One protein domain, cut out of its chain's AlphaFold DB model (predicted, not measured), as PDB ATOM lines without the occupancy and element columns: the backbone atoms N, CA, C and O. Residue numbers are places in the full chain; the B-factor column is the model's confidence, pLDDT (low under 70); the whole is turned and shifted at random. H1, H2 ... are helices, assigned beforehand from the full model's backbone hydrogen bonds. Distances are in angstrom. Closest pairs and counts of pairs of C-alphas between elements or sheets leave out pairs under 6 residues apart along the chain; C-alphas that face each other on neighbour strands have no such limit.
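This is residues 9 to 216 of the 269 residues of the protein "U3 snoRNP protein" of Puccinia graminis f. sp. tritici (UniProt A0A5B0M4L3). Eight helices make an up-and-down bundle, each running against the one before it in the chain, laid out as a slab of two layers: H1, H3, H5 and H9 side by side in one, H2, H4, H8 and H10 in the other. H6 and H7 lie beyond one end of the bundle, H11 follows past H9 and H10, and residues 207 to 216 stick out with H12. The printed part has 208 residues with twelve named helices, H1 to H12 in order, and no named strand; the class is all helix. It is compact, with a radius of gyration of the C-alphas of 17.9 A and spans of 54 by 44 by 26 A.

Find C-alpha 9 at (9.031, 2.409, -20.342); from there H1, residues 9 to 25, runs 24.6 A. Next come H2, residues 31 to 47, also 24.6 A, and H3, residues 52 to 63. H4, residues 68 to 87, spans 28.9 A, and H5, residues 95 to 110, spans 21.8 A. H6, residues 112 to 116, and H7, residues 120 to 125, are small. Then read H8, residues 136 to 147, H9, residues 150 to 165, and H10, residues 170 to 189, 29.4 A long from C-alpha 170 at (2.820, 29.846, -60.499). H11 is residues 196 to 209; H12, residues 211 to 215, ends at C-alpha 215, (17.931, 46.173, -52.012).

H1 and H2 are a helical hairpin, opposite ways at a shallow tilt of 20 degrees; residues 19 to 25 of H1 touch H2, closest at the C-alphas of Leu 22 and Ala 37, 6.0 A. H2 touches H4 the same way, C-alphas of Gly 42 and Ile 80 at 4.5 A. Residues 53 to 58 of H3 touch residues 96 to 101 of H5, closest at C-alphas 54 and 97, 4.1 A. H4 and H5 are the hubs, touching five helices each. H8 touches H10 at a shallow tilt of 27 degrees, C-alphas 145 and 186 at 4.0 A. H5 touches H9, closest at C-alphas 95 and 152, 6.7 A. H4 and H6 only just touch, with 3 pairs of C-alphas within 8 A. H7 touches no helix. H9 and H11 are near each other. In the twelve helices every O i to N i+4 pair is within hydrogen-bond range.

The C-alphas farthest apart, Ala 10 and Lys 215, are 57.4 A apart. The printed part has no cut and no long link. Residues 207 to 216 stand free. Confidence is under 70 at residues 9 to 10, 123 to 125, 168 and 212 to 216 of this model.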
ATOM      1  N   SER A   9       8.599   3.109 -19.123       64.12
ATOM      2  CA  SER A   9       9.031   2.409 -20.342       64.12
ATOM      3  C   SER A   9       8.013   1.383 -20.864       64.12
ATOM      4  O   SER A   9       7.787   1.283 -22.072       64.12
ATOM      5  N   ALA A  10       7.347   0.645 -19.973       63.16
ATOM      6  CA  ALA A  10       6.305  -0.311 -20.344       63.16
ATOM      7  C   ALA A  10       5.052   0.403 -20.880       63.16
ATOM      8  O   ALA A  10       4.438  -0.056 -21.846       63.16
ATOM      9  N   SER A  11       4.706   1.558 -20.301       71.50
ATOM     10  CA  SER A  11       3.582   2.377 -20.760       71.50
ATOM     11  C   SER A  11       3.825   2.983 -22.147       71.50
ATOM     12  O   SER A  11       2.937   2.917 -22.997       71.50
ATOM     13  N   GLN A  12       5.034   3.486 -22.422       74.12
ATOM     14  CA  GLN A  12       5.394   4.047 -23.728       74.12
ATOM     15  C   GLN A  12       5.297   3.000 -24.845       74.12
ATOM     16  O   GLN A  12       4.689   3.260 -25.886       74.12
ATOM     17  N   ASN A  13       5.816   1.792 -24.606       80.44
ATOM     18  CA  ASN A  13       5.742   0.692 -25.569       80.44
ATOM     19  C   ASN A  13       4.296   0.252 -25.832       80.44
ATOM     20  O   ASN A  13       3.910   0.046 -26.983       80.44
ATOM     21  N   ALA A  14       3.478   0.148 -24.781       83.56
ATOM     22  CA  ALA A  14       2.066  -0.194 -24.921       83.56
ATOM     23  C   ALA A  14       1.300   0.870 -25.725       83.56
ATOM     24  O   ALA A  14       0.534   0.530 -26.627       83.56
ATOM     25  N   ILE A  15       1.545   2.157 -25.450       84.12
ATOM     26  CA  ILE A  15       0.934   3.274 -26.181       84.12
ATOM     27  C   ILE A  15       1.337   3.230 -27.657       84.12
ATOM     28  O   ILE A  15       0.459   3.270 -28.516       84.12
ATOM     29  N   SER A  16       2.628   3.084 -27.968       85.75
ATOM     30  CA  SER A  16       3.087   2.990 -29.360       85.75
ATOM     31  C   SER A  16       2.482   1.774 -30.077       85.75
ATOM     32  O   SER A  16       2.022   1.888 -31.213       85.75
ATOM     33  N   GLY A  17       2.348   0.631 -29.392       88.56
ATOM     34  CA  GLY A  17       1.646  -0.544 -29.916       88.56
ATOM     35  C   GLY A  17       0.176  -0.268 -30.264       88.56
ATOM     36  O   GLY A  17      -0.288  -0.633 -31.348       88.56
ATOM     37  N   ILE A  18      -0.549   0.436 -29.388       91.31
ATOM     38  CA  ILE A  18      -1.943   0.843 -29.625       91.31
ATOM     39  C   ILE A  18      -2.031   1.819 -30.806       91.31
ATOM     40  O   ILE A  18      -2.871   1.637 -31.690       91.31
ATOM     41  N   ILE A  19      -1.160   2.829 -30.857       91.38
ATOM     42  CA  ILE A  19      -1.136   3.817 -31.941       91.38
ATOM     43  C   ILE A  19      -0.790   3.155 -33.273       91.38
ATOM     44  O   ILE A  19      -1.444   3.441 -34.274       91.38
ATOM     45  N   SER A  20       0.159   2.222 -33.301       91.56
ATOM     46  CA  SER A  20       0.493   1.428 -34.487       91.56
ATOM     47  C   SER A  20      -0.699   0.587 -34.966       91.56
ATOM     48  O   SER A  20      -1.038   0.603 -36.154       91.56
ATOM     49  N   SER A  21      -1.414  -0.074 -34.049       94.06
ATOM     50  CA  SER A  21      -2.641  -0.817 -34.365       94.06
ATOM     51  C   SER A  21      -3.727   0.089 -34.961       94.06
ATOM     52  O   SER A  21      -4.234  -0.177 -36.054       94.06
ATOM     53  N   LEU A  22      -4.013   1.230 -34.323       95.50
ATOM     54  CA  LEU A  22      -4.967   2.221 -34.833       95.50
ATOM     55  C   LEU A  22      -4.535   2.798 -36.184       95.50
ATOM     56  O   LEU A  22      -5.362   2.965 -37.078       95.50
ATOM     57  N   SER A  23      -3.239   3.034 -36.374       94.44
ATOM     58  CA  SER A  23      -2.675   3.504 -37.641       94.44
ATOM     59  C   SER A  23      -2.857   2.483 -38.764       94.44
ATOM     60  O   SER A  23      -3.085   2.856 -39.915       94.44
ATOM     61  N   ASN A  24      -2.824   1.185 -38.451       95.69
ATOM     62  CA  ASN A  24      -3.174   0.140 -39.407       95.69
ATOM     63  C   ASN A  24      -4.680   0.107 -39.700       95.69
ATOM     64  O   ASN A  24      -5.059  -0.025 -40.863       95.69
ATOM     65  N   ILE A  25      -5.543   0.322 -38.701       96.50
ATOM     66  CA  ILE A  25      -6.999   0.441 -38.903       96.50
ATOM     67  C   ILE A  25      -7.337   1.649 -39.798       96.50
ATOM     68  O   ILE A  25      -8.223   1.559 -40.652       96.50
ATOM     69  N   LEU A  26      -6.586   2.751 -39.696       96.00
ATOM     70  CA  LEU A  26      -6.728   3.926 -40.571       96.00
ATOM     71  C   LEU A  26      -6.482   3.622 -42.060       96.00
ATOM     72  O   LEU A  26      -6.909   4.399 -42.914       96.00
ATOM     73  N   LYS A  27      -5.857   2.488 -42.405       94.31
ATOM     74  CA  LYS A  27      -5.695   2.037 -43.800       94.31
ATOM     75  C   LYS A  27      -6.960   1.403 -44.385       94.31
ATOM     76  O   LYS A  27      -6.988   1.143 -45.588       94.31
ATOM     77  N   SER A  28      -7.985   1.153 -43.565       94.56
ATOM     78  CA  SER A  28      -9.253   0.561 -44.001       94.56
ATOM     79  C   SER A  28      -9.860   1.331 -45.175       94.56
ATOM     80  O   SER A  28      -9.801   2.561 -45.232       94.56
ATOM     81  N   THR A  29     -10.488   0.614 -46.105       91.25
ATOM     82  CA  THR A  29     -11.227   1.191 -47.237       91.25
ATOM     83  C   THR A  29     -12.542   1.836 -46.798       91.25
ATOM     84  O   THR A  29     -13.003   2.780 -47.446       91.25
ATOM     85  N   HIS A  30     -13.105   1.414 -45.664       93.50
ATOM     86  CA  HIS A  30     -14.370   1.916 -45.135       93.50
ATOM     87  C   HIS A  30     -14.195   3.255 -44.407       93.50
ATOM     88  O   HIS A  30     -13.403   3.383 -43.471       93.50
ATOM     89  N   GLN A  31     -14.963   4.265 -44.832       92.50
ATOM     90  CA  GLN A  31     -14.912   5.622 -44.274       92.50
ATOM     91  C   GLN A  31     -15.226   5.641 -42.772       92.50
ATOM     92  O   GLN A  31     -14.544   6.330 -42.016       92.50
ATOM     93  N   GLU A  32     -16.233   4.883 -42.343       95.00
ATOM     94  CA  GLU A  32     -16.688   4.839 -40.949       95.00
ATOM     95  C   GLU A  32     -15.626   4.247 -40.024       95.00
ATOM     96  O   GLU A  32     -15.326   4.827 -38.983       95.00
ATOM     97  N   THR A  33     -14.967   3.163 -40.445       96.31
ATOM     98  CA  THR A  33     -13.839   2.575 -39.712       96.31
ATOM     99  C   THR A  33     -12.713   3.589 -39.525       96.31
ATOM    100  O   THR A  33     -12.199   3.738 -38.418       96.31
ATOM    101  N   ARG A  34     -12.358   4.343 -40.579       95.50
ATOM    102  CA  ARG A  34     -11.335   5.396 -40.473       95.50
ATOM    103  C   ARG A  34     -11.774   6.543 -39.570       95.50
ATOM    104  O   ARG A  34     -10.963   7.042 -38.799       95.50
ATOM    105  N   GLN A  35     -13.029   6.979 -39.660       95.44
ATOM    106  CA  GLN A  35     -13.565   8.049 -38.817       95.44
ATOM    107  C   GLN A  35     -13.558   7.646 -37.337       95.44
ATOM    108  O   GLN A  35     -13.111   8.430 -36.504       95.44
ATOM    109  N   SER A  36     -13.991   6.421 -37.029       96.81
ATOM    110  CA  SER A  36     -13.954   5.858 -35.679       96.81
ATOM    111  C   SER A  36     -12.517   5.767 -35.158       96.81
ATOM    112  O   SER A  36     -12.215   6.294 -34.092       96.81
ATOM    113  N   ALA A  37     -11.584   5.234 -35.957       96.94
ATOM    114  CA  ALA A  37     -10.172   5.184 -35.586       96.94
ATOM    115  C   ALA A  37      -9.571   6.580 -35.340       96.94
ATOM    116  O   ALA A  37      -8.874   6.764 -34.345       96.94
ATOM    117  N   ARG A  38      -9.876   7.586 -36.176       96.19
ATOM    118  CA  ARG A  38      -9.431   8.979 -35.962       96.19
ATOM    119  C   ARG A  38      -9.962   9.560 -34.655       96.19
ATOM    120  O   ARG A  38      -9.202  10.198 -33.932       96.19
ATOM    121  N   ALA A  39     -11.240   9.333 -34.348       95.69
ATOM    122  CA  ALA A  39     -11.837   9.779 -33.092       95.69
ATOM    123  C   ALA A  39     -11.152   9.118 -31.887       95.69
ATOM    124  O   ALA A  39     -10.798   9.804 -30.930       95.69
ATOM    125  N   THR A  40     -10.882   7.813 -31.965       95.94
ATOM    126  CA  THR A  40     -10.156   7.075 -30.924       95.94
ATOM    127  C   THR A  40      -8.732   7.593 -30.745       95.94
ATOM    128  O   THR A  40      -8.329   7.842 -29.614       95.94
ATOM    129  N   VAL A  41      -7.984   7.831 -31.830       95.25
ATOM    130  CA  VAL A  41      -6.635   8.422 -31.753       95.25
ATOM    131  C   VAL A  41      -6.687   9.804 -31.096       95.25
ATOM    132  O   VAL A  41      -5.917  10.059 -30.176       95.25
ATOM    133  N   GLY A  42      -7.619  10.672 -31.500       93.56
ATOM    134  CA  GLY A  42      -7.796  11.989 -30.877       93.56
ATOM    135  C   GLY A  42      -8.115  11.896 -29.382       93.56
ATOM    136  O   GLY A  42      -7.525  12.618 -28.584       93.56
ATOM    137  N   ASN A  43      -8.988  10.965 -28.987       92.38
ATOM    138  CA  ASN A  43      -9.318  10.722 -27.582       92.38
ATOM    139  C   ASN A  43      -8.130  10.166 -26.782       92.38
ATOM    140  O   ASN A  43      -7.991  10.486 -25.608       92.38
ATOM    141  N   ILE A  44      -7.262   9.357 -27.389       91.12
ATOM    142  CA  ILE A  44      -6.035   8.899 -26.728       91.12
ATOM    143  C   ILE A  44      -5.081  10.075 -26.522       91.12
ATOM    144  O   ILE A  44      -4.577  10.242 -25.418       91.12
ATOM    145  N   VAL A  45      -4.871  10.915 -27.540       90.19
ATOM    146  CA  VAL A  45      -3.946  12.058 -27.451       90.19
ATOM    147  C   VAL A  45      -4.327  13.010 -26.316       90.19
ATOM    148  O   VAL A  45      -3.447  13.413 -25.568       90.19
ATOM    149  N   ILE A  46      -5.615  13.315 -26.128       89.69
ATOM    150  CA  ILE A  46      -6.058  14.196 -25.027       89.69
ATOM    151  C   ILE A  46      -5.919  13.562 -23.632       89.69
ATOM    152  O   ILE A  46      -5.939  14.274 -22.634       89.69
ATOM    153  N   LEU A  47      -5.816  12.231 -23.544       88.00
ATOM    154  CA  LEU A  47      -5.615  11.511 -22.283       88.00
ATOM    155  C   LEU A  47      -4.133  11.351 -21.925       88.00
ATOM    156  O   LEU A  47      -3.826  10.921 -20.810       88.00
ATOM    157  N   LEU A  48      -3.236  11.637 -22.869       85.81
ATOM    158  CA  LEU A  48      -1.793  11.564 -22.698       85.81
ATOM    159  C   LEU A  48      -1.207  12.962 -22.435       85.81
ATOM    160  O   LEU A  48      -1.793  13.967 -22.837       85.81
ATOM    161  N   PRO A  49      -0.029  13.048 -21.794       82.88
ATOM    162  CA  PRO A  49       0.716  14.299 -21.715       82.88
ATOM    163  C   PRO A  49       1.054  14.847 -23.109       82.88
ATOM    164  O   PRO A  49       1.309  14.075 -24.035       82.88
ATOM    165  N   ALA A  50       1.137  16.174 -23.247       80.38
ATOM    166  CA  ALA A  50       1.419  16.835 -24.527       80.38
ATOM    167  C   ALA A  50       2.727  16.361 -25.197       80.38
ATOM    168  O   ALA A  50       2.794  16.279 -26.424       80.38
ATOM    169  N   SER A  51       3.722  15.939 -24.406       81.06
ATOM    170  CA  SER A  51       4.994  15.374 -24.884       81.06
ATOM    171  C   SER A  51       4.840  14.105 -25.735       81.06
ATOM    172  O   SER A  51       5.714  13.778 -26.536       81.06
ATOM    173  N   PHE A  52       3.717  13.384 -25.618       86.94
ATOM    174  CA  PHE A  52       3.450  12.201 -26.438       86.94
ATOM    175  C   PHE A  52       2.981  12.537 -27.854       86.94
ATOM    176  O   PHE A  52       3.040  11.666 -28.724       86.94
ATOM    177  N   LEU A  53       2.543  13.772 -28.124       90.12
ATOM    178  CA  LEU A  53       2.042  14.159 -29.445       90.12
ATOM    179  C   LEU A  53       3.093  13.904 -30.534       90.12
ATOM    180  O   LEU A  53       2.781  13.334 -31.579       90.12
ATOM    181  N   ALA A  54       4.346  14.260 -30.256       91.75
ATOM    182  CA  ALA A  54       5.490  13.985 -31.115       91.75
ATOM    183  C   ALA A  54       5.589  12.500 -31.506       91.75
ATOM    184  O   ALA A  54       5.720  12.169 -32.685       91.75
ATOM    185  N   GLN A  55       5.500  11.602 -30.522       91.12
ATOM    186  CA  GLN A  55       5.598  10.164 -30.758       91.12
ATOM    187  C   GLN A  55       4.402   9.646 -31.565       91.12
ATOM    188  O   GLN A  55       4.588   8.901 -32.523       91.12
ATOM    189  N   VAL A  56       3.184  10.096 -31.247       93.44
ATOM    190  CA  VAL A  56       1.968   9.706 -31.979       93.44
ATOM    191  C   VAL A  56       2.057  10.108 -33.453       93.44
ATOM    192  O   VAL A  56       1.760   9.302 -34.336       93.44
ATOM    193  N   LEU A  57       2.498  11.334 -33.743       95.19
ATOM    194  CA  LEU A  57       2.671  11.820 -35.116       95.19
ATOM    195  C   LEU A  57       3.760  11.048 -35.866       95.19
ATOM    196  O   LEU A  57       3.597  10.752 -37.052       95.19
ATOM    197  N   LYS A  58       4.854  10.696 -35.181       94.62
ATOM    198  CA  LYS A  58       5.931   9.875 -35.738       94.62
ATOM    199  C   LYS A  58       5.431   8.477 -36.107       94.62
ATOM    200  O   LYS A  58       5.683   8.029 -37.226       94.62
ATOM    201  N   ASP A  59       4.673   7.834 -35.224       93.00
ATOM    202  CA  ASP A  59       4.110   6.500 -35.454       93.00
ATOM    203  C   ASP A  59       3.084   6.520 -36.600       93.00
ATOM    204  O   ASP A  59       3.132   5.679 -37.500       93.00
ATOM    205  N   LEU A  60       2.215   7.538 -36.647       95.62
ATOM    206  CA  LEU A  60       1.276   7.739 -37.755       95.62
ATOM    207  C   LEU A  60       2.006   7.908 -39.096       95.62
ATOM    208  O   LEU A  60       1.634   7.258 -40.077       95.62
ATOM    209  N   LYS A  61       3.063   8.735 -39.146       94.75
ATOM    210  CA  LYS A  61       3.905   8.911 -40.345       94.75
ATOM    211  C   LYS A  61       4.599   7.613 -40.752       94.75
ATOM    212  O   LYS A  61       4.668   7.333 -41.943       94.75
ATOM    213  N   ALA A  62       5.083   6.816 -39.800       94.06
ATOM    214  CA  ALA A  62       5.764   5.551 -40.082       94.06
ATOM    215  C   ALA A  62       4.832   4.492 -40.697       94.06
ATOM    216  O   ALA A  62       5.283   3.602 -41.419       94.06
ATOM    217  N   VAL A  63       3.527   4.586 -40.433       94.50
ATOM    218  CA  VAL A  63       2.536   3.599 -40.875       94.50
ATOM    219  C   VAL A  63       1.786   4.043 -42.141       94.50
ATOM    220  O   VAL A  63       1.475   3.201 -42.990       94.50
ATOM    221  N   LEU A  64       1.497   5.340 -42.292       94.19
ATOM    222  CA  LEU A  64       0.719   5.926 -43.393       94.19
ATOM    223  C   LEU A  64       1.638   6.556 -44.451       94.19
ATOM    224  O   LEU A  64       1.791   7.771 -44.522       94.19
ATOM    225  N   LEU A  65       2.246   5.715 -45.290       92.12
ATOM    226  CA  LEU A  65       3.409   6.110 -46.096       92.12
ATOM    227  C   LEU A  65       3.096   6.570 -47.527       92.12
ATOM    228  O   LEU A  65       3.893   7.295 -48.117       92.12
ATOM    229  N   ARG A  66       2.002   6.104 -48.149       89.69
ATOM    230  CA  ARG A  66       1.821   6.276 -49.606       89.69
ATOM    231  C   ARG A  66       0.378   6.364 -50.092       89.69
ATOM    232  O   ARG A  66      -0.538   5.769 -49.524       89.69
ATOM    233  N   GLY A  67       0.201   7.064 -51.214       89.38
ATOM    234  CA  GLY A  67      -1.070   7.168 -51.933       89.38
ATOM    235  C   GLY A  67      -2.192   7.749 -51.058       89.38
ATOM    236  O   GLY A  67      -1.956   8.730 -50.351       89.38
ATOM    237  N   PRO A  68      -3.398   7.137 -51.031       91.00
ATOM    238  CA  PRO A  68      -4.519   7.609 -50.212       91.00
ATOM    239  C   PRO A  68      -4.188   7.778 -48.722       91.00
ATOM    240  O   PRO A  68      -4.802   8.606 -48.054       91.00
ATOM    241  N   GLN A  69      -3.205   7.033 -48.205       93.81
ATOM    242  CA  GLN A  69      -2.819   7.061 -46.793       93.81
ATOM    243  C   GLN A  69      -2.235   8.414 -46.372       93.81
ATOM    244  O   GLN A  69      -2.501   8.851 -45.260       93.81
ATOM    245  N   LEU A  70      -1.520   9.113 -47.261       95.31
ATOM    246  CA  LEU A  70      -0.977  10.447 -46.971       95.31
ATOM    247  C   LEU A  70      -2.095  11.477 -46.752       95.31
ATOM    248  O   LEU A  70      -2.012  12.331 -45.874       95.31
ATOM    249  N   HIS A  71      -3.195  11.344 -47.494       95.12
ATOM    250  CA  HIS A  71      -4.381  12.169 -47.280       95.12
ATOM    251  C   HIS A  71      -5.077  11.828 -45.958       95.12
ATOM    252  O   HIS A  71      -5.510  12.723 -45.233       95.12
ATOM    253  N   VAL A  72      -5.174  10.534 -45.625       96.06
ATOM    254  CA  VAL A  72      -5.722  10.084 -44.337       96.06
ATOM    255  C   VAL A  72      -4.875  10.613 -43.181       96.06
ATOM    256  O   VAL A  72      -5.443  11.069 -42.191       96.06
ATOM    257  N   LEU A  73      -3.547  10.622 -43.311       97.44
ATOM    258  CA  LEU A  73      -2.628  11.182 -42.322       97.44
ATOM    259  C   LEU A  73      -2.910  12.669 -42.067       97.44
ATOM    260  O   LEU A  73      -3.066  13.066 -40.913       97.44
ATOM    261  N   ALA A  74      -3.059  13.477 -43.120       97.00
ATOM    262  CA  ALA A  74      -3.383  14.899 -42.993       97.00
ATOM    263  C   ALA A  74      -4.741  15.133 -42.301       97.00
ATOM    264  O   ALA A  74      -4.846  15.930 -41.368       97.00
ATOM    265  N   HIS A  75      -5.782  14.386 -42.688       96.88
ATOM    266  CA  HIS A  75      -7.102  14.471 -42.042       96.88
ATOM    267  C   HIS A  75      -7.085  13.978 -40.588       96.88
ATOM    268  O   HIS A  75      -7.774  14.541 -39.740       96.88
ATOM    269  N   THR A  76      -6.293  12.949 -40.282       97.06
ATOM    270  CA  THR A  76      -6.099  12.450 -38.910       97.06
ATOM    271  C   THR A  76      -5.408  13.497 -38.053       97.06
ATOM    272  O   THR A  76      -5.864  13.773 -36.948       97.06
ATOM    273  N   THR A  77      -4.371  14.135 -38.594       96.56
ATOM    274  CA  THR A  77      -3.634  15.215 -37.927       96.56
ATOM    275  C   THR A  77      -4.561  16.380 -37.590       96.56
ATOM    276  O   THR A  77      -4.590  16.821 -36.444       96.56
ATOM    277  N   TYR A  78      -5.405  16.806 -38.535       96.38
ATOM    278  CA  TYR A  78      -6.439  17.806 -38.267       96.38
ATOM    279  C   TYR A  78      -7.385  17.379 -37.132       96.38
ATOM    280  O   TYR A  78      -7.646  18.162 -36.225       96.38
ATOM    281  N   SER A  79      -7.894  16.138 -37.155       95.81
ATOM    282  CA  SER A  79      -8.793  15.636 -36.104       95.81
ATOM    283  C   SER A  79      -8.131  15.629 -34.722       95.81
ATOM    284  O   SER A  79      -8.783  15.997 -33.748       95.81
ATOM    285  N   ILE A  80      -6.849  15.255 -34.639       94.50
ATOM    286  CA  ILE A  80      -6.072  15.298 -33.392       94.50
ATOM    287  C   ILE A  80      -5.963  16.737 -32.885       94.50
ATOM    288  O   ILE A  80      -6.297  16.997 -31.733       94.50
ATOM    289  N   LEU A  81      -5.549  17.671 -33.745       92.69
ATOM    290  CA  LEU A  81      -5.385  19.076 -33.372       92.69
ATOM    291  C   LEU A  81      -6.712  19.721 -32.948       92.69
ATOM    292  O   LEU A  81      -6.751  20.408 -31.931       92.69
ATOM    293  N   SER A  82      -7.802  19.452 -33.675       92.88
ATOM    294  CA  SER A  82      -9.145  19.950 -33.338       92.88
ATOM    295  C   SER A  82      -9.539  19.483 -31.944       92.88
ATOM    296  O   SER A  82      -9.879  20.293 -31.085       92.88
ATOM    297  N   ARG A  83      -9.390  18.179 -31.681       91.94
ATOM    298  CA  ARG A  83      -9.733  17.580 -30.392       91.94
ATOM    299  C   ARG A  83      -8.866  18.114 -29.250       91.94
ATOM    300  O   ARG A  83      -9.390  18.389 -28.175       91.94
ATOM    301  N   ALA A  84      -7.566  18.281 -29.484       88.00
ATOM    302  CA  ALA A  84      -6.646  18.849 -28.504       88.00
ATOM    303  C   ALA A  84      -7.014  20.303 -28.164       88.00
ATOM    304  O   ALA A  84      -7.083  20.652 -26.988       88.00
ATOM    305  N   SER A  85      -7.349  21.111 -29.178       85.50
ATOM    306  CA  SER A  85      -7.744  22.515 -28.999       85.50
ATOM    307  C   SER A  85      -9.074  22.697 -28.258       85.50
ATOM    308  O   SER A  85      -9.275  23.703 -27.583       85.50
ATOM    309  N   GLU A  86      -9.984  21.727 -28.365       88.25
ATOM    310  CA  GLU A  86     -11.251  21.709 -27.625       88.25
ATOM    311  C   GLU A  86     -11.065  21.274 -26.166       88.25
ATOM    312  O   GLU A  86     -11.816  21.705 -25.294       88.25
ATOM    313  N   SER A  87     -10.091  20.396 -25.898       84.25
ATOM    314  CA  SER A  87      -9.903  19.786 -24.579       84.25
ATOM    315  C   SER A  87      -9.182  20.693 -23.586       84.25
ATOM    316  O   SER A  87      -9.418  20.568 -22.386       84.25
ATOM    317  N   SER A  88      -8.279  21.559 -24.048       75.69
ATOM    318  CA  SER A  88      -7.530  22.472 -23.184       75.69
ATOM    319  C   SER A  88      -7.224  23.775 -23.910       75.69
ATOM    320  O   SER A  88      -6.837  23.767 -25.078       75.69
ATOM    321  N   LYS A  89      -7.366  24.897 -23.196       70.00
ATOM    322  CA  LYS A  89      -6.924  26.210 -23.686       70.00
ATOM    323  C   LYS A  89      -5.398  26.328 -23.708       70.00
ATOM    324  O   LYS A  89      -4.880  26.987 -24.598       70.00
ATOM    325  N   ASP A  90      -4.720  25.612 -22.810       70.25
ATOM    326  CA  ASP A  90      -3.269  25.683 -22.595       70.25
ATOM    327  C   ASP A  90      -2.545  24.478 -23.217       70.25
ATOM    328  O   ASP A  90      -1.547  23.985 -22.692       70.25
ATOM    329  N   PHE A  91      -3.082  23.919 -24.307       77.62
ATOM    330  CA  PHE A  91      -2.410  22.828 -25.008       77.62
ATOM    331  C   PHE A  91      -1.152  23.370 -25.699       77.62
ATOM    332  O   PHE A  91      -1.229  23.965 -26.770       77.62
ATOM    333  N   GLU A  92       0.012  23.183 -25.083       77.19
ATOM    334  CA  GLU A  92       1.289  23.578 -25.677       77.19
ATOM    335  C   GLU A  92       1.875  22.443 -26.522       77.19
ATOM    336  O   GLU A  92       1.828  21.268 -26.157       77.19
ATOM    337  N   ILE A  93       2.431  22.804 -27.680       80.94
ATOM    338  CA  ILE A  93       3.121  21.877 -28.576       80.94
ATOM    339  C   ILE A  93       4.622  22.114 -28.454       80.94
ATOM    340  O   ILE A  93       5.099  23.235 -28.643       80.94
ATOM    341  N   ASP A  94       5.367  21.042 -28.186       83.81
ATOM    342  CA  ASP A  94       6.826  21.085 -28.192       83.81
ATOM    343  C   ASP A  94       7.404  21.280 -29.609       83.81
ATOM    344  O   ASP A  94       6.755  21.049 -30.636       83.81
ATOM    345  N   SER A  95       8.665  21.702 -29.689       84.75
ATOM    346  CA  SER A  95       9.313  22.001 -30.972       84.75
ATOM    347  C   SER A  95       9.408  20.785 -31.907       84.75
ATOM    348  O   SER A  95       9.377  20.935 -33.130       84.75
ATOM    349  N   HIS A  96       9.475  19.563 -31.372       89.12
ATOM    350  CA  HIS A  96       9.579  18.345 -32.172       89.12
ATOM    351  C   HIS A  96       8.230  17.961 -32.801       89.12
ATOM    352  O   HIS A  96       8.157  17.665 -33.997       89.12
ATOM    353  N   ALA A  97       7.143  18.031 -32.034       90.56
ATOM    354  CA  ALA A  97       5.783  17.870 -32.520       90.56
ATOM    355  C   ALA A  97       5.434  18.961 -33.545       90.56
ATOM    356  O   ALA A  97       4.883  18.637 -34.596       90.56
ATOM    357  N   SER A  98       5.836  20.216 -33.309       90.00
ATOM    358  CA  SER A  98       5.674  21.319 -34.269       90.00
ATOM    359  C   SER A  98       6.325  21.001 -35.625       90.00
ATOM    360  O   SER A  98       5.667  21.065 -36.666       90.00
ATOM    361  N   LYS A  99       7.582  20.533 -35.625       91.38
ATOM    362  CA  LYS A  99       8.298  20.122 -36.848       91.38
ATOM    363  C   LYS A  99       7.611  18.967 -37.578       91.38
ATOM    364  O   LYS A  99       7.496  18.991 -38.805       91.38
ATOM    365  N   LEU A 100       7.118  17.964 -36.848       94.69
ATOM    366  CA  LEU A 100       6.384  16.840 -37.441       94.69
ATOM    367  C   LEU A 100       5.054  17.279 -38.063       94.69
ATOM    368  O   LEU A 100       4.744  16.858 -39.180       94.69
ATOM    369  N   LEU A 101       4.296  18.138 -37.376       95.00
ATOM    370  CA  LEU A 101       3.053  18.716 -37.890       95.00
ATOM    371  C   LEU A 101       3.303  19.508 -39.167       95.00
ATOM    372  O   LEU A 101       2.621  19.282 -40.167       95.00
ATOM    373  N   MET A 102       4.309  20.381 -39.154       94.88
ATOM    374  CA  MET A 102       4.672  21.168 -40.326       94.88
ATOM    375  C   MET A 102       5.109  20.285 -41.484       94.88
ATOM    376  O   MET A 102       4.630  20.485 -42.595       94.88
ATOM    377  N   SER A 103       5.901  19.241 -41.239       95.62
ATOM    378  CA  SER A 103       6.240  18.273 -42.282       95.62
ATOM    379  C   SER A 103       4.990  17.630 -42.902       95.62
ATOM    380  O   SER A 103       4.891  17.577 -44.122       95.62
ATOM    381  N   ILE A 104       4.003  17.199 -42.104       96.94
ATOM    382  CA  ILE A 104       2.750  16.616 -42.629       96.94
ATOM    383  C   ILE A 104       1.946  17.644 -43.440       96.94
ATOM    384  O   ILE A 104       1.423  17.316 -44.506       96.94
ATOM    385  N   ILE A 105       1.843  18.879 -42.947       96.81
ATOM    386  CA  ILE A 105       1.109  19.964 -43.613       96.81
ATOM    387  C   ILE A 105       1.769  20.319 -44.949       96.81
ATOM    388  O   ILE A 105       1.077  20.401 -45.963       96.81
ATOM    389  N   ILE A 106       3.093  20.484 -44.974       95.50
ATOM    390  CA  ILE A 106       3.848  20.783 -46.193       95.50
ATOM    391  C   ILE A 106       3.726  19.635 -47.202       95.50
ATOM    392  O   ILE A 106       3.424  19.885 -48.373       95.50
ATOM    393  N   ASP A 107       3.857  18.381 -46.756       94.88
ATOM    394  CA  ASP A 107       3.674  17.206 -47.611       94.88
ATOM    395  C   ASP A 107       2.267  17.184 -48.235       94.88
ATOM    396  O   ASP A 107       2.116  16.919 -49.428       94.88
ATOM    397  N   ASP A 108       1.222  17.508 -47.468       96.31
ATOM    398  CA  ASP A 108      -0.153  17.501 -47.971       96.31
ATOM    399  C   ASP A 108      -0.482  18.681 -48.905       96.31
ATOM    400  O   ASP A 108      -1.271  18.520 -49.846       96.31
ATOM    401  N   LEU A 109       0.100  19.857 -48.648       94.88
ATOM    402  CA  LEU A 109      -0.167  21.096 -49.386       94.88
ATOM    403  C   LEU A 109       0.715  21.286 -50.621       94.88
ATOM    404  O   LEU A 109       0.286  21.962 -51.553       94.88
ATOM    405  N   PHE A 110       1.908  20.690 -50.657       93.25
ATOM    406  CA  PHE A 110       2.882  20.892 -51.737       93.25
ATOM    407  C   PHE A 110       3.464  19.585 -52.298       93.25
ATOM    408  O   PHE A 110       4.032  19.577 -53.396       93.25
ATOM    409  N   GLY A 111       3.293  18.464 -51.594       92.25
ATOM    410  CA  GLY A 111       3.773  17.147 -52.008       92.25
ATOM    411  C   GLY A 111       2.819  16.390 -52.942       92.25
ATOM    412  O   GLY A 111       2.011  16.963 -53.681       92.25
ATOM    413  N   GLN A 112       2.927  15.056 -52.926       92.00
ATOM    414  CA  GLN A 112       2.105  14.167 -53.764       92.00
ATOM    415  C   GLN A 112       0.593  14.333 -53.531       92.00
ATOM    416  O   GLN A 112      -0.128  14.473 -54.520       92.00
ATOM    417  N   PRO A 113       0.085  14.439 -52.283       93.38
ATOM    418  CA  PRO A 113      -1.339  14.671 -52.039       93.38
ATOM    419  C   PRO A 113      -1.900  15.906 -52.755       93.38
ATOM    420  O   PRO A 113      -3.022  15.883 -53.273       93.38
ATOM    421  N   TRP A 114      -1.132  16.994 -52.828       92.25
ATOM    422  CA  TRP A 114      -1.549  18.180 -53.569       92.25
ATOM    423  C   TRP A 114      -1.630  17.903 -55.071       92.25
ATOM    424  O   TRP A 114      -2.652  18.206 -55.691       92.25
ATOM    425  N   ARG A 115      -0.615  17.254 -55.656       90.56
ATOM    426  CA  ARG A 115      -0.597  16.870 -57.082       90.56
ATOM    427  C   ARG A 115      -1.767  15.949 -57.431       90.56
ATOM    428  O   ARG A 115      -2.469  16.184 -58.419       90.56
ATOM    429  N   ASP A 116      -2.069  14.996 -56.558       90.88
ATOM    430  CA  ASP A 116      -3.204  14.086 -56.692       90.88
ATOM    431  C   ASP A 116      -4.550  14.830 -56.680       90.88
ATOM    432  O   ASP A 116      -5.526  14.377 -57.286       90.88
ATOM    433  N   ARG A 117      -4.639  15.967 -55.977       89.19
ATOM    434  CA  ARG A 117      -5.801  16.873 -55.983       89.19
ATOM    435  C   ARG A 117      -5.778  17.881 -57.134       89.19
ATOM    436  O   ARG A 117      -6.754  18.604 -57.302       89.19
ATOM    437  N   GLN A 118      -4.733  17.951 -57.949       87.25
ATOM    438  CA  GLN A 118      -4.741  18.744 -59.184       87.25
ATOM    439  C   GLN A 118      -5.111  17.886 -60.404       87.25
ATOM    440  O   GLN A 118      -5.729  18.392 -61.342       87.25
ATOM    441  N   SER A 119      -4.817  16.582 -60.373       87.06
ATOM    442  CA  SER A 119      -5.165  15.649 -61.451       87.06
ATOM    443  C   SER A 119      -6.670  15.354 -61.513       87.06
ATOM    444  O   SER A 119      -7.267  14.839 -60.564       87.06
ATOM    445  N   LYS A 120      -7.297  15.650 -62.660       78.81
ATOM    446  CA  LYS A 120      -8.716  15.346 -62.921       78.81
ATOM    447  C   LYS A 120      -8.980  13.839 -62.993       78.81
ATOM    448  O   LYS A 120     -10.006  13.381 -62.498       78.81
ATOM    449  N   GLU A 121      -8.045  13.076 -63.556       77.31
ATOM    450  CA  GLU A 121      -8.161  11.621 -63.675       77.31
ATOM    451  C   GLU A 121      -8.140  10.947 -62.298       77.31
ATOM    452  O   GLU A 121      -9.005  10.126 -61.984       77.31
ATOM    453  N   LEU A 122      -7.194  11.347 -61.443       73.19
ATOM    454  CA  LEU A 122      -7.097  10.795 -60.095       73.19
ATOM    455  C   LEU A 122      -8.316  11.182 -59.259       73.19
ATOM    456  O   LEU A 122      -8.841  10.330 -58.550       73.19
ATOM    457  N   LYS A 123      -8.827  12.417 -59.381       69.62
ATOM    458  CA  LYS A 123     -10.071  12.851 -58.712       69.62
ATOM    459  C   LYS A 123     -11.255  11.926 -58.979       69.62
ATOM    460  O   LYS A 123     -11.981  11.617 -58.038       69.62
ATOM    461  N   ALA A 124     -11.441  11.486 -60.221       63.56
ATOM    462  CA  ALA A 124     -12.581  10.658 -60.610       63.56
ATOM    463  C   ALA A 124     -12.481   9.207 -60.098       63.56
ATOM    464  O   ALA A 124     -13.499   8.579 -59.828       63.56
ATOM    465  N   LYS A 125     -11.263   8.676 -59.927       66.94
ATOM    466  CA  LYS A 125     -11.015   7.266 -59.559       66.94
ATOM    467  C   LYS A 125     -10.892   7.020 -58.044       66.94
ATOM    468  O   LYS A 125     -10.654   5.893 -57.608       66.94
ATOM    469  N   LYS A 126     -11.017   8.060 -57.218       71.94
ATOM    470  CA  LYS A 126     -10.675   8.019 -55.788       71.94
ATOM    471  C   LYS A 126     -11.803   7.465 -54.906       71.94
ATOM    472  O   LYS A 126     -12.860   8.074 -54.767       71.94
ATOM    473  N   LYS A 127     -11.518   6.350 -54.216       77.69
ATOM    474  CA  LYS A 127     -12.418   5.693 -53.239       77.69
ATOM    475  C   LYS A 127     -12.446   6.353 -51.848       77.69
ATOM    476  O   LYS A 127     -13.364   6.112 -51.078       77.69
ATOM    477  N   PHE A 128     -11.446   7.169 -51.513       83.75
ATOM    478  CA  PHE A 128     -11.272   7.763 -50.179       83.75
ATOM    479  C   PHE A 128     -11.743   9.219 -50.179       83.75
ATOM    480  O   PHE A 128     -11.249  10.016 -50.978       83.75
ATOM    481  N   ASN A 129     -12.652   9.607 -49.284       87.44
ATOM    482  CA  ASN A 129     -13.157  10.986 -49.250       87.44
ATOM    483  C   ASN A 129     -12.065  11.999 -48.881       87.44
ATOM    484  O   ASN A 129     -12.053  13.110 -49.410       87.44
ATOM    485  N   GLU A 130     -11.091  11.589 -48.072       91.00
ATOM    486  CA  GLU A 130      -9.945  12.395 -47.642       91.00
ATOM    487  C   GLU A 130      -9.078  12.865 -48.821       91.00
ATOM    488  O   GLU A 130      -8.383  13.873 -48.740       91.00
ATOM    489  N   THR A 131      -9.137  12.167 -49.954       90.31
ATOM    490  CA  THR A 131      -8.363  12.510 -51.154       90.31
ATOM    491  C   THR A 131      -9.001  13.616 -52.002       90.31
ATOM    492  O   THR A 131      -8.369  14.094 -52.952       90.31
ATOM    493  N   LYS A 132     -10.250  14.000 -51.690       88.56
ATOM    494  CA  LYS A 132     -11.026  15.030 -52.400       88.56
ATOM    495  C   LYS A 132     -10.754  16.427 -51.847       88.56
ATOM    496  O   LYS A 132     -10.696  17.381 -52.617       88.56
ATOM    497  N   THR A 133     -10.551  16.538 -50.536       91.06
ATOM    498  CA  THR A 133     -10.323  17.805 -49.828       91.06
ATOM    499  C   THR A 133      -9.037  17.750 -49.005       91.06
ATOM    500  O   THR A 133      -8.518  16.676 -48.696       91.06
ATOM    501  N   SER A 134      -8.473  18.907 -48.682       93.69
ATOM    502  CA  SER A 134      -7.410  19.031 -47.682       93.69
ATOM    503  C   SER A 134      -7.991  19.717 -46.450       93.69
ATOM    504  O   SER A 134      -8.908  20.522 -46.590       93.69
ATOM    505  N   ARG A 135      -7.467  19.370 -45.274       96.06
ATOM    506  CA  ARG A 135      -7.709  20.070 -44.003       96.06
ATOM    507  C   ARG A 135      -6.437  20.728 -43.456       96.06
ATOM    508  O   ARG A 135      -6.377  21.139 -42.299       96.06
ATOM    509  N   SER A 136      -5.379  20.765 -44.263       97.06
ATOM    510  CA  SER A 136      -4.047  21.185 -43.822       97.06
ATOM    511  C   SER A 136      -3.923  22.704 -43.723       97.06
ATOM    512  O   SER A 136      -3.164  23.186 -42.892       97.06
ATOM    513  N   LEU A 137      -4.722  23.465 -44.484       96.50
ATOM    514  CA  LEU A 137      -4.840  24.919 -44.313       96.50
ATOM    515  C   LEU A 137      -5.510  25.273 -42.979       96.50
ATOM    516  O   LEU A 137      -5.046  26.159 -42.265       96.50
ATOM    517  N   GLU A 138      -6.574  24.555 -42.613       96.00
ATOM    518  CA  GLU A 138      -7.230  24.722 -41.316       96.00
ATOM    519  C   GLU A 138      -6.332  24.247 -40.171       96.00
ATOM    520  O   GLU A 138      -6.277  24.896 -39.131       96.00
ATOM    521  N   SER A 139      -5.577  23.164 -40.379       96.00
ATOM    522  CA  SER A 139      -4.577  22.685 -39.415       96.00
ATOM    523  C   SER A 139      -3.485  23.729 -39.179       96.00
ATOM    524  O   SER A 139      -3.159  24.012 -38.032       96.00
ATOM    525  N   LEU A 140      -2.969  24.346 -40.248       96.25
ATOM    526  CA  LEU A 140      -1.977  25.418 -40.169       96.25
ATOM    527  C   LEU A 140      -2.504  26.607 -39.358       96.25
ATOM    528  O   LEU A 140      -1.857  27.046 -38.411       96.25
ATOM    529  N   GLN A 141      -3.704  27.093 -39.686       95.19
ATOM    530  CA  GLN A 141      -4.330  28.187 -38.941       95.19
ATOM    531  C   GLN A 141      -4.533  27.822 -37.465       95.19
ATOM    532  O   GLN A 141      -4.283  28.641 -36.583       95.19
ATOM    533  N   MET A 142      -4.968  26.592 -37.180       92.62
ATOM    534  CA  MET A 142      -5.196  26.110 -35.820       92.62
ATOM    535  C   MET A 142      -3.903  26.068 -34.999       92.62
ATOM    536  O   MET A 142      -3.891  26.585 -33.883       92.62
ATOM    537  N   ILE A 143      -2.808  25.553 -35.567       91.75
ATOM    538  CA  ILE A 143      -1.490  25.552 -34.916       91.75
ATOM    539  C   ILE A 143      -1.088  26.979 -34.548       91.75
ATOM    540  O   ILE A 143      -0.761  27.249 -33.396       91.75
ATOM    541  N   VAL A 144      -1.182  27.921 -35.485       91.50
ATOM    542  CA  VAL A 144      -0.776  29.307 -35.219       91.50
ATOM    543  C   VAL A 144      -1.707  29.989 -34.205       91.50
ATOM    544  O   VAL A 144      -1.244  30.700 -33.314       91.50
ATOM    545  N   SER A 145      -3.015  29.733 -34.295       89.88
ATOM    546  CA  SER A 145      -4.033  30.385 -33.456       89.88
ATOM    547  C   SER A 145      -4.077  29.935 -31.998       89.88
ATOM    548  O   SER A 145      -4.600  30.674 -31.164       89.88
ATOM    549  N   LYS A 146      -3.593  28.729 -31.689       81.88
ATOM    550  CA  LYS A 146      -3.718  28.146 -30.345       81.88
ATOM    551  C   LYS A 146      -2.412  27.621 -29.767       81.88
ATOM    552  O   LYS A 146      -2.305  27.534 -28.556       81.88
ATOM    553  N   LEU A 147      -1.450  27.255 -30.613       74.69
ATOM    554  CA  LEU A 147      -0.362  26.347 -30.232       74.69
ATOM    555  C   LEU A 147       1.027  26.955 -30.472       74.69
ATOM    556  O   LEU A 147       2.020  26.478 -29.926       74.69
ATOM    557  N   ALA A 148       1.119  27.998 -31.301       78.38
ATOM    558  CA  ALA A 148       2.379  28.637 -31.645       78.38
ATOM    559  C   ALA A 148       2.768  29.741 -30.650       78.38
ATOM    560  O   ALA A 148       1.943  30.543 -30.210       78.38
ATOM    561  N   ASN A 149       4.068  29.806 -30.375       79.62
ATOM    562  CA  ASN A 149       4.763  30.939 -29.776       79.62
ATOM    563  C   ASN A 149       5.699  31.566 -30.834       79.62
ATOM    564  O   ASN A 149       5.714  31.133 -31.990       79.62
ATOM    565  N   SER A 150       6.475  32.585 -30.456       78.44
ATOM    566  CA  SER A 150       7.353  33.285 -31.405       78.44
ATOM    567  C   SER A 150       8.403  32.374 -32.054       78.44
ATOM    568  O   SER A 150       8.685  32.545 -33.234       78.44
ATOM    569  N   GLU A 151       8.965  31.411 -31.319       78.00
ATOM    570  CA  GLU A 151       9.990  30.493 -31.836       78.00
ATOM    571  C   GLU A 151       9.389  29.505 -32.841       78.00
ATOM    572  O   GLU A 151       9.871  29.379 -33.967       78.00
ATOM    573  N   ASN A 152       8.264  28.882 -32.473       81.25
ATOM    574  CA  ASN A 152       7.534  27.965 -33.344       81.25
ATOM    575  C   ASN A 152       7.081  28.658 -34.638       81.25
ATOM    576  O   ASN A 152       7.064  28.032 -35.694       81.25
ATOM    577  N   LEU A 153       6.715  29.944 -34.580       85.62
ATOM    578  CA  LEU A 153       6.317  30.697 -35.768       85.62
ATOM    579  C   LEU A 153       7.482  30.894 -36.744       85.62
ATOM    580  O   LEU A 153       7.283  30.744 -37.948       85.62
ATOM    581  N   THR A 154       8.689  31.174 -36.252       83.38
ATOM    582  CA  THR A 154       9.882  31.265 -37.104       83.38
ATOM    583  C   THR A 154      10.149  29.936 -37.815       83.38
ATOM    584  O   THR A 154      10.300  29.925 -39.035       83.38
ATOM    585  N   ASP A 155      10.089  28.806 -37.100       84.94
ATOM    586  CA  ASP A 155      10.244  27.462 -37.686       84.94
ATOM    587  C   ASP A 155       9.189  27.170 -38.777       84.94
ATOM    588  O   ASP A 155       9.489  26.592 -39.832       84.94
ATOM    589  N   ILE A 156       7.943  27.605 -38.551       90.31
ATOM    590  CA  ILE A 156       6.863  27.513 -39.543       90.31
ATOM    591  C   ILE A 156       7.231  28.317 -40.796       90.31
ATOM    592  O   ILE A 156       7.140  27.786 -41.902       90.31
ATOM    593  N   LEU A 157       7.667  29.572 -40.646       89.31
ATOM    594  CA  LEU A 157       8.026  30.444 -41.770       89.31
ATOM    595  C   LEU A 157       9.217  29.901 -42.573       89.31
ATOM    596  O   LEU A 157       9.158  29.885 -43.804       89.31
ATOM    597  N   VAL A 158      10.244  29.371 -41.900       87.12
ATOM    598  CA  VAL A 158      11.400  28.721 -42.545       87.12
ATOM    599  C   VAL A 158      10.958  27.537 -43.412       87.12
ATOM    600  O   VAL A 158      11.457  27.355 -44.523       87.12
ATOM    601  N   SER A 159       9.962  26.767 -42.966       90.62
ATOM    602  CA  SER A 159       9.414  25.655 -43.757       90.62
ATOM    603  C   SER A 159       8.821  26.131 -45.092       90.62
ATOM    604  O   SER A 159       8.972  25.465 -46.116       90.62
ATOM    605  N   PHE A 160       8.182  27.306 -45.122       91.06
ATOM    606  CA  PHE A 160       7.657  27.896 -46.361       91.06
ATOM    607  C   PHE A 160       8.747  28.508 -47.241       91.06
ATOM    608  O   PHE A 160       8.636  28.435 -48.466       91.06
ATOM    609  N   GLN A 161       9.811  29.060 -46.653       87.12
ATOM    610  CA  GLN A 161      10.980  29.501 -47.413       87.12
ATOM    611  C   GLN A 161      11.582  28.334 -48.209       87.12
ATOM    612  O   GLN A 161      11.764  28.453 -49.421       87.12
ATOM    613  N   GLN A 162      11.780  27.178 -47.570       87.50
ATOM    614  CA  GLN A 162      12.283  25.971 -48.236       87.50
ATOM    615  C   GLN A 162      11.368  25.505 -49.377       87.50
ATOM    616  O   GLN A 162      11.845  25.062 -50.423       87.50
ATOM    617  N   VAL A 163      10.046  25.618 -49.213       88.31
ATOM    618  CA  VAL A 163       9.100  25.327 -50.302       88.31
ATOM    619  C   VAL A 163       9.304  26.299 -51.463       88.31
ATOM    620  O   VAL A 163       9.369  25.858 -52.610       88.31
ATOM    621  N   LEU A 164       9.418  27.599 -51.192       86.31
ATOM    622  CA  LEU A 164       9.557  28.632 -52.220       86.31
ATOM    623  C   LEU A 164      10.874  28.527 -53.001       86.31
ATOM    624  O   LEU A 164      10.853  28.680 -54.220       86.31
ATOM    625  N   GLU A 165      11.985  28.208 -52.339       84.56
ATOM    626  CA  GLU A 165      13.291  28.000 -52.985       84.56
ATOM    627  C   GLU A 165      13.267  26.844 -53.994       84.56
ATOM    628  O   GLU A 165      13.900  26.908 -55.047       84.56
ATOM    629  N   ASN A 166      12.469  25.813 -53.715       78.38
ATOM    630  CA  ASN A 166      12.360  24.612 -54.540       78.38
ATOM    631  C   ASN A 166      11.198  24.661 -55.555       78.38
ATOM    632  O   ASN A 166      10.890  23.657 -56.205       78.38
ATOM    633  N   THR A 167      10.527  25.809 -55.707       72.25
ATOM    634  CA  THR A 167       9.282  25.931 -56.480       72.25
ATOM    635  C   THR A 167       9.442  26.767 -57.755       72.25
ATOM    636  O   THR A 167       9.682  27.966 -57.710       72.25
ATOM    637  N   GLY A 168       9.181  26.151 -58.915       64.44
ATOM    638  CA  GLY A 168       9.085  26.827 -60.227       64.44
ATOM    639  C   GLY A 168       7.673  27.228 -60.733       64.44
ATOM    640  O   GLY A 168       7.567  28.201 -61.477       64.44
ATOM    641  N   PRO A 169       6.563  26.526 -60.404       70.81
ATOM    642  CA  PRO A 169       5.230  26.828 -60.961       70.81
ATOM    643  C   PRO A 169       4.415  27.922 -60.236       70.81
ATOM    644  O   PRO A 169       4.221  27.878 -59.024       70.81
ATOM    645  N   THR A 170       3.729  28.784 -61.000       72.50
ATOM    646  CA  THR A 170       2.820  29.846 -60.499       72.50
ATOM    647  C   THR A 170       1.648  29.340 -59.644       72.50
ATOM    648  O   THR A 170       1.123  30.070 -58.807       72.50
ATOM    649  N   LYS A 171       1.203  28.088 -59.833       75.44
ATOM    650  CA  LYS A 171       0.099  27.510 -59.039       75.44
ATOM    651  C   LYS A 171       0.479  27.279 -57.578       75.44
ATOM    652  O   LYS A 171      -0.390  27.372 -56.720       75.44
ATOM    653  N   ILE A 172       1.751  26.983 -57.311       83.38
ATOM    654  CA  ILE A 172       2.238  26.780 -55.948       83.38
ATOM    655  C   ILE A 172       2.303  28.124 -55.218       83.38
ATOM    656  O   ILE A 172       1.898  28.184 -54.067       83.38
ATOM    657  N   LEU A 173       2.661  29.216 -55.905       86.88
ATOM    658  CA  LEU A 173       2.654  30.559 -55.309       86.88
ATOM    659  C   LEU A 173       1.275  30.947 -54.760       86.88
ATOM    660  O   LEU A 173       1.177  31.338 -53.607       86.88
ATOM    661  N   LYS A 174       0.192  30.715 -55.518       89.19
ATOM    662  CA  LYS A 174      -1.177  30.964 -55.021       89.19
ATOM    663  C   LYS A 174      -1.522  30.144 -53.775       89.19
ATOM    664  O   LYS A 174      -2.255  30.606 -52.910       89.19
ATOM    665  N   GLN A 175      -1.033  28.906 -53.708       90.88
ATOM    666  CA  GLN A 175      -1.234  28.044 -52.547       90.88
ATOM    667  C   GLN A 175      -0.444  28.559 -51.339       90.88
ATOM    668  O   GLN A 175      -0.959  28.527 -50.225       90.88
ATOM    669  N   VAL A 176       0.781  29.043 -51.556       93.12
ATOM    670  CA  VAL A 176       1.608  29.670 -50.518       93.12
ATOM    671  C   VAL A 176       0.957  30.959 -50.008       93.12
ATOM    672  O   VAL A 176       0.864  31.129 -48.796       93.12
ATOM    673  N   ASP A 177       0.424  31.807 -50.892       92.38
ATOM    674  CA  ASP A 177      -0.302  33.026 -50.505       92.38
ATOM    675  C   ASP A 177      -1.485  32.702 -49.576       92.38
ATOM    676  O   ASP A 177      -1.661  33.334 -48.533       92.38
ATOM    677  N   GLU A 178      -2.263  31.661 -49.894       94.44
ATOM    678  CA  GLU A 178      -3.345  31.196 -49.017       94.44
ATOM    679  C   GLU A 178      -2.814  30.681 -47.668       94.44
ATOM    680  O   GLU A 178      -3.423  30.937 -46.629       94.44
ATOM    681  N   CYS A 179      -1.660  30.006 -47.642       96.12
ATOM    682  CA  CYS A 179      -1.035  29.583 -46.385       96.12
ATOM    683  C   CYS A 179      -0.639  30.784 -45.519       96.12
ATOM    684  O   CYS A 179      -0.918  30.782 -44.322       96.12
ATOM    685  N   PHE A 180      -0.054  31.831 -46.107       94.81
ATOM    686  CA  PHE A 180       0.281  33.050 -45.372       94.81
ATOM    687  C   PHE A 180      -0.962  33.778 -44.861       94.81
ATOM    688  O   PHE A 180      -0.970  34.203 -43.708       94.81
ATOM    689  N   ASN A 181      -2.051  33.829 -45.635       95.62
ATOM    690  CA  ASN A 181      -3.328  34.358 -45.143       95.62
ATOM    691  C   ASN A 181      -3.831  33.586 -43.911       95.62
ATOM    692  O   ASN A 181      -4.287  34.193 -42.940       95.62
ATOM    693  N   ARG A 182      -3.704  32.253 -43.913       96.06
ATOM    694  CA  ARG A 182      -4.064  31.396 -42.770       96.06
ATOM    695  C   ARG A 182      -3.160  31.614 -41.561       96.06
ATOM    696  O   ARG A 182      -3.664  31.630 -40.440       96.06
ATOM    697  N   ILE A 183      -1.862  31.824 -41.778       94.62
ATOM    698  CA  ILE A 183      -0.909  32.173 -40.716       94.62
ATOM    699  C   ILE A 183      -1.286  33.524 -40.104       94.62
ATOM    700  O   ILE A 183      -1.462  33.600 -38.892       94.62
ATOM    701  N   CYS A 184      -1.506  34.561 -40.917       92.75
ATOM    702  CA  CYS A 184      -1.930  35.880 -40.444       92.75
ATOM    703  C   CYS A 184      -3.230  35.804 -39.630       92.75
ATOM    704  O   CYS A 184      -3.299  36.338 -38.524       92.75
ATOM    705  N   ALA A 185      -4.242  35.085 -40.131       94.19
ATOM    706  CA  ALA A 185      -5.489  34.861 -39.400       94.19
ATOM    707  C   ALA A 185      -5.261  34.126 -38.066       94.19
ATOM    708  O   ALA A 185      -5.928  34.419 -37.074       94.19
ATOM    709  N   GLY A 186      -4.308  33.190 -38.031       93.12
ATOM    710  CA  GLY A 186      -3.894  32.500 -36.815       93.12
ATOM    711  C   GLY A 186      -3.247  33.436 -35.795       93.12
ATOM    712  O   GLY A 186      -3.661  33.442 -34.640       93.12
ATOM    713  N   ILE A 187      -2.296  34.273 -36.220       91.62
ATOM    714  CA  ILE A 187      -1.602  35.237 -35.347       91.62
ATOM    715  C   ILE A 187      -2.619  36.178 -34.695       91.62
ATOM    716  O   ILE A 187      -2.614  36.346 -33.480       91.62
ATOM    717  N   VAL A 188      -3.550  36.725 -35.483       91.00
ATOM    718  CA  VAL A 188      -4.598  37.639 -34.988       91.00
ATOM    719  C   VAL A 188      -5.518  36.968 -33.958       91.00
ATOM    720  O   VAL A 188      -6.005  37.622 -33.033       91.00
ATOM    721  N   ALA A 189      -5.768  35.663 -34.096       90.75
ATOM    722  CA  ALA A 189      -6.584  34.903 -33.153       90.75
ATOM    723  C   ALA A 189      -5.844  34.566 -31.840       90.75
ATOM    724  O   ALA A 189      -6.498  34.369 -30.813       90.75
ATOM    725  N   ASN A 190      -4.508  34.529 -31.851       89.19
ATOM    726  CA  ASN A 190      -3.664  34.155 -30.716       89.19
ATOM    727  C   ASN A 190      -3.159  35.385 -29.939       89.19
ATOM    728  O   ASN A 190      -1.960  35.654 -29.856       89.19
ATOM    729  N   LYS A 191      -4.094  36.135 -29.352       85.69
ATOM    730  CA  LYS A 191      -3.797  37.387 -28.628       85.69
ATOM    731  C   LYS A 191      -2.930  37.199 -27.382       85.69
ATOM    732  O   LYS A 191      -2.320  38.151 -26.914       85.69
ATOM    733  N   GLU A 192      -2.905  35.994 -26.822       84.94
ATOM    734  CA  GLU A 192      -2.145  35.697 -25.609       84.94
ATOM    735  C   GLU A 192      -0.641  35.609 -25.896       84.94
ATOM    736  O   GLU A 192       0.179  36.213 -25.199       84.94
ATOM    737  N   LYS A 193      -0.259  34.882 -26.954       84.06
ATOM    738  CA  LYS A 193       1.152  34.710 -27.324       84.06
ATOM    739  C   LYS A 193       1.635  35.840 -28.246       84.06
ATOM    740  O   LYS A 193       2.804  36.222 -28.152       84.06
ATOM    741  N   PHE A 194       0.745  36.427 -29.054       85.69
ATOM    742  CA  PHE A 194       1.039  37.504 -30.005       85.69
ATOM    743  C   PHE A 194       0.249  38.781 -29.687       85.69
ATOM    744  O   PHE A 194      -0.870  38.984 -30.153       85.69
ATOM    745  N   ASP A 195       0.878  39.669 -28.918       85.75
ATOM    746  CA  ASP A 195       0.393  41.032 -28.686       85.75
ATOM    747  C   ASP A 195       0.943  42.004 -29.751       85.75
ATOM    748  O   ASP A 195       1.940  41.709 -30.418       85.75
ATOM    749  N   ALA A 196       0.327  43.178 -29.904       86.31
ATOM    750  CA  ALA A 196       0.684  44.174 -30.912       86.31
ATOM    751  C   ALA A 196       2.186  44.538 -30.924       86.31
ATOM    752  O   ALA A 196       2.767  44.521 -32.010       86.31
ATOM    753  N   PRO A 197       2.862  44.781 -29.780       87.06
ATOM    754  CA  PRO A 197       4.298  45.063 -29.778       87.06
ATOM    755  C   PRO A 197       5.124  43.879 -30.293       87.06
ATOM    756  O   PRO A 197       5.980  44.056 -31.152       87.06
ATOM    757  N   LYS A 198       4.804  42.654 -29.853       83.88
ATOM    758  CA  LYS A 198       5.513  41.433 -30.275       83.88
ATOM    759  C   LYS A 198       5.374  41.183 -31.774       83.88
ATOM    760  O   LYS A 198       6.328  40.764 -32.422       83.88
ATOM    761  N   VAL A 199       4.193  41.438 -32.335       85.00
ATOM    762  CA  VAL A 199       3.950  41.305 -33.779       85.00
ATOM    763  C   VAL A 199       4.726  42.361 -34.570       85.00
ATOM    764  O   VAL A 199       5.279  42.049 -35.627       85.00
ATOM    765  N   LEU A 200       4.800  43.598 -34.070       86.75
ATOM    766  CA  LEU A 200       5.608  44.652 -34.689       86.75
ATOM    767  C   LEU A 200       7.103  44.332 -34.629       86.75
ATOM    768  O   LEU A 200       7.786  44.489 -35.642       86.75
ATOM    769  N   ASP A 201       7.594  43.820 -33.501       86.38
ATOM    770  CA  ASP A 201       8.981  43.376 -33.358       86.38
ATOM    771  C   ASP A 201       9.294  42.222 -34.312       86.38
ATOM    772  O   ASP A 201      10.289  42.274 -35.035       86.38
ATOM    773  N   LEU A 202       8.410  41.225 -34.406       82.06
ATOM    774  CA  LEU A 202       8.533  40.144 -35.383       82.06
ATOM    775  C   LEU A 202       8.590  40.688 -36.819       82.06
ATOM    776  O   LEU A 202       9.475  40.313 -37.583       82.06
ATOM    777  N   SER A 203       7.686  41.600 -37.181       85.12
ATOM    778  CA  SER A 203       7.647  42.205 -38.519       85.12
ATOM    779  C   SER A 203       8.936  42.965 -38.825       85.12
ATOM    780  O   SER A 203       9.517  42.811 -39.898       85.12
ATOM    781  N   LYS A 204       9.419  43.754 -37.860       87.44
ATOM    782  CA  LYS A 204      10.686  44.479 -37.959       87.44
ATOM    783  C   LYS A 204      11.858  43.519 -38.149       87.44
ATOM    784  O   LYS A 204      12.691  43.776 -39.018       87.44
ATOM    785  N   ASN A 205      11.916  42.434 -37.380       84.44
ATOM    786  CA  ASN A 205      12.982  41.437 -37.467       84.44
ATOM    787  C   ASN A 205      12.974  40.745 -38.834       84.44
ATOM    788  O   ASN A 205      13.994  40.764 -39.519       84.44
ATOM    789  N   LEU A 206      11.812  40.266 -39.288       81.94
ATOM    790  CA  LEU A 206      11.660  39.617 -40.593       81.94
ATOM    791  C   LEU A 206      12.048  40.547 -41.755       81.94
ATOM    792  O   LEU A 206      12.720  40.117 -42.693       81.94
ATOM    793  N   ILE A 207      11.662  41.828 -41.703       85.12
ATOM    794  CA  ILE A 207      12.033  42.816 -42.730       85.12
ATOM    795  C   ILE A 207      13.531  43.114 -42.687       85.12
ATOM    796  O   ILE A 207      14.153  43.218 -43.740       85.12
ATOM    797  N   SER A 208      14.107  43.271 -41.494       85.50
ATOM    798  CA  SER A 208      15.521  43.630 -41.328       85.50
ATOM    799  C   SER A 208      16.442  42.508 -41.799       85.50
ATOM    800  O   SER A 208      17.397  42.775 -42.523       85.50
ATOM    801  N   GLU A 209      16.111  41.261 -41.464       80.00
ATOM    802  CA  GLU A 209      16.822  40.062 -41.919       80.00
ATOM    803  C   GLU A 209      16.775  39.924 -43.447       80.00
ATOM    804  O   GLU A 209      17.767  39.581 -44.084       80.00
ATOM    805  N   ASN A 210      15.646  40.291 -44.061       76.62
ATOM    806  CA  ASN A 210      15.462  40.204 -45.509       76.62
ATOM    807  C   ASN A 210      15.769  41.510 -46.267       76.62
ATOM    808  O   ASN A 210      15.574  41.587 -47.486       76.62
ATOM    809  N   ALA A 211      16.263  42.549 -45.588       73.00
ATOM    810  CA  ALA A 211      16.446  43.878 -46.171       73.00
ATOM    811  C   ALA A 211      17.449  43.879 -47.336       73.00
ATOM    812  O   ALA A 211      17.299  44.644 -48.292       73.00
ATOM    813  N   GLU A 212      18.454  43.007 -47.295       67.50
ATOM    814  CA  GLU A 212      19.438  42.867 -48.373       67.50
ATOM    815  C   GLU A 212      18.820  42.289 -49.656       67.50
ATOM    816  O   GLU A 212      19.107  42.769 -50.757       67.50
ATOM    817  N   TYR A 213      17.875  41.350 -49.533       63.50
ATOM    818  CA  TYR A 213      17.120  40.817 -50.672       63.50
ATOM    819  C   TYR A 213      16.206  41.870 -51.316       63.50
ATOM    820  O   TYR A 213      15.980  41.836 -52.529       63.50
ATOM    821  N   LEU A 214      15.709  42.835 -50.531       57.59
ATOM    822  CA  LEU A 214      14.908  43.957 -51.034       57.59
ATOM    823  C   LEU A 214      15.761  44.989 -51.787       57.59
ATOM    824  O   LEU A 214      15.325  45.497 -52.822       57.59
ATOM    825  N   LYS A 215      16.994  45.253 -51.335       59.94
ATOM    826  CA  LYS A 215      17.931  46.173 -52.012       59.94
ATOM    827  C   LYS A 215      18.349  45.664 -53.396       59.94
ATOM    828  O   LYS A 215      18.442  46.446 -54.338       59.94
ATOM    829  N   ASN A 216      18.517  44.353 -53.556       54.50
ATOM    830  CA  ASN A 216      18.955  43.751 -54.821       54.50
ATOM    831  C   ASN A 216      17.854  43.671 -55.904       54.50
ATOM    832  O   ASN A 216      18.161  43.429 -57.073       54.50
TER     833      ASN A 216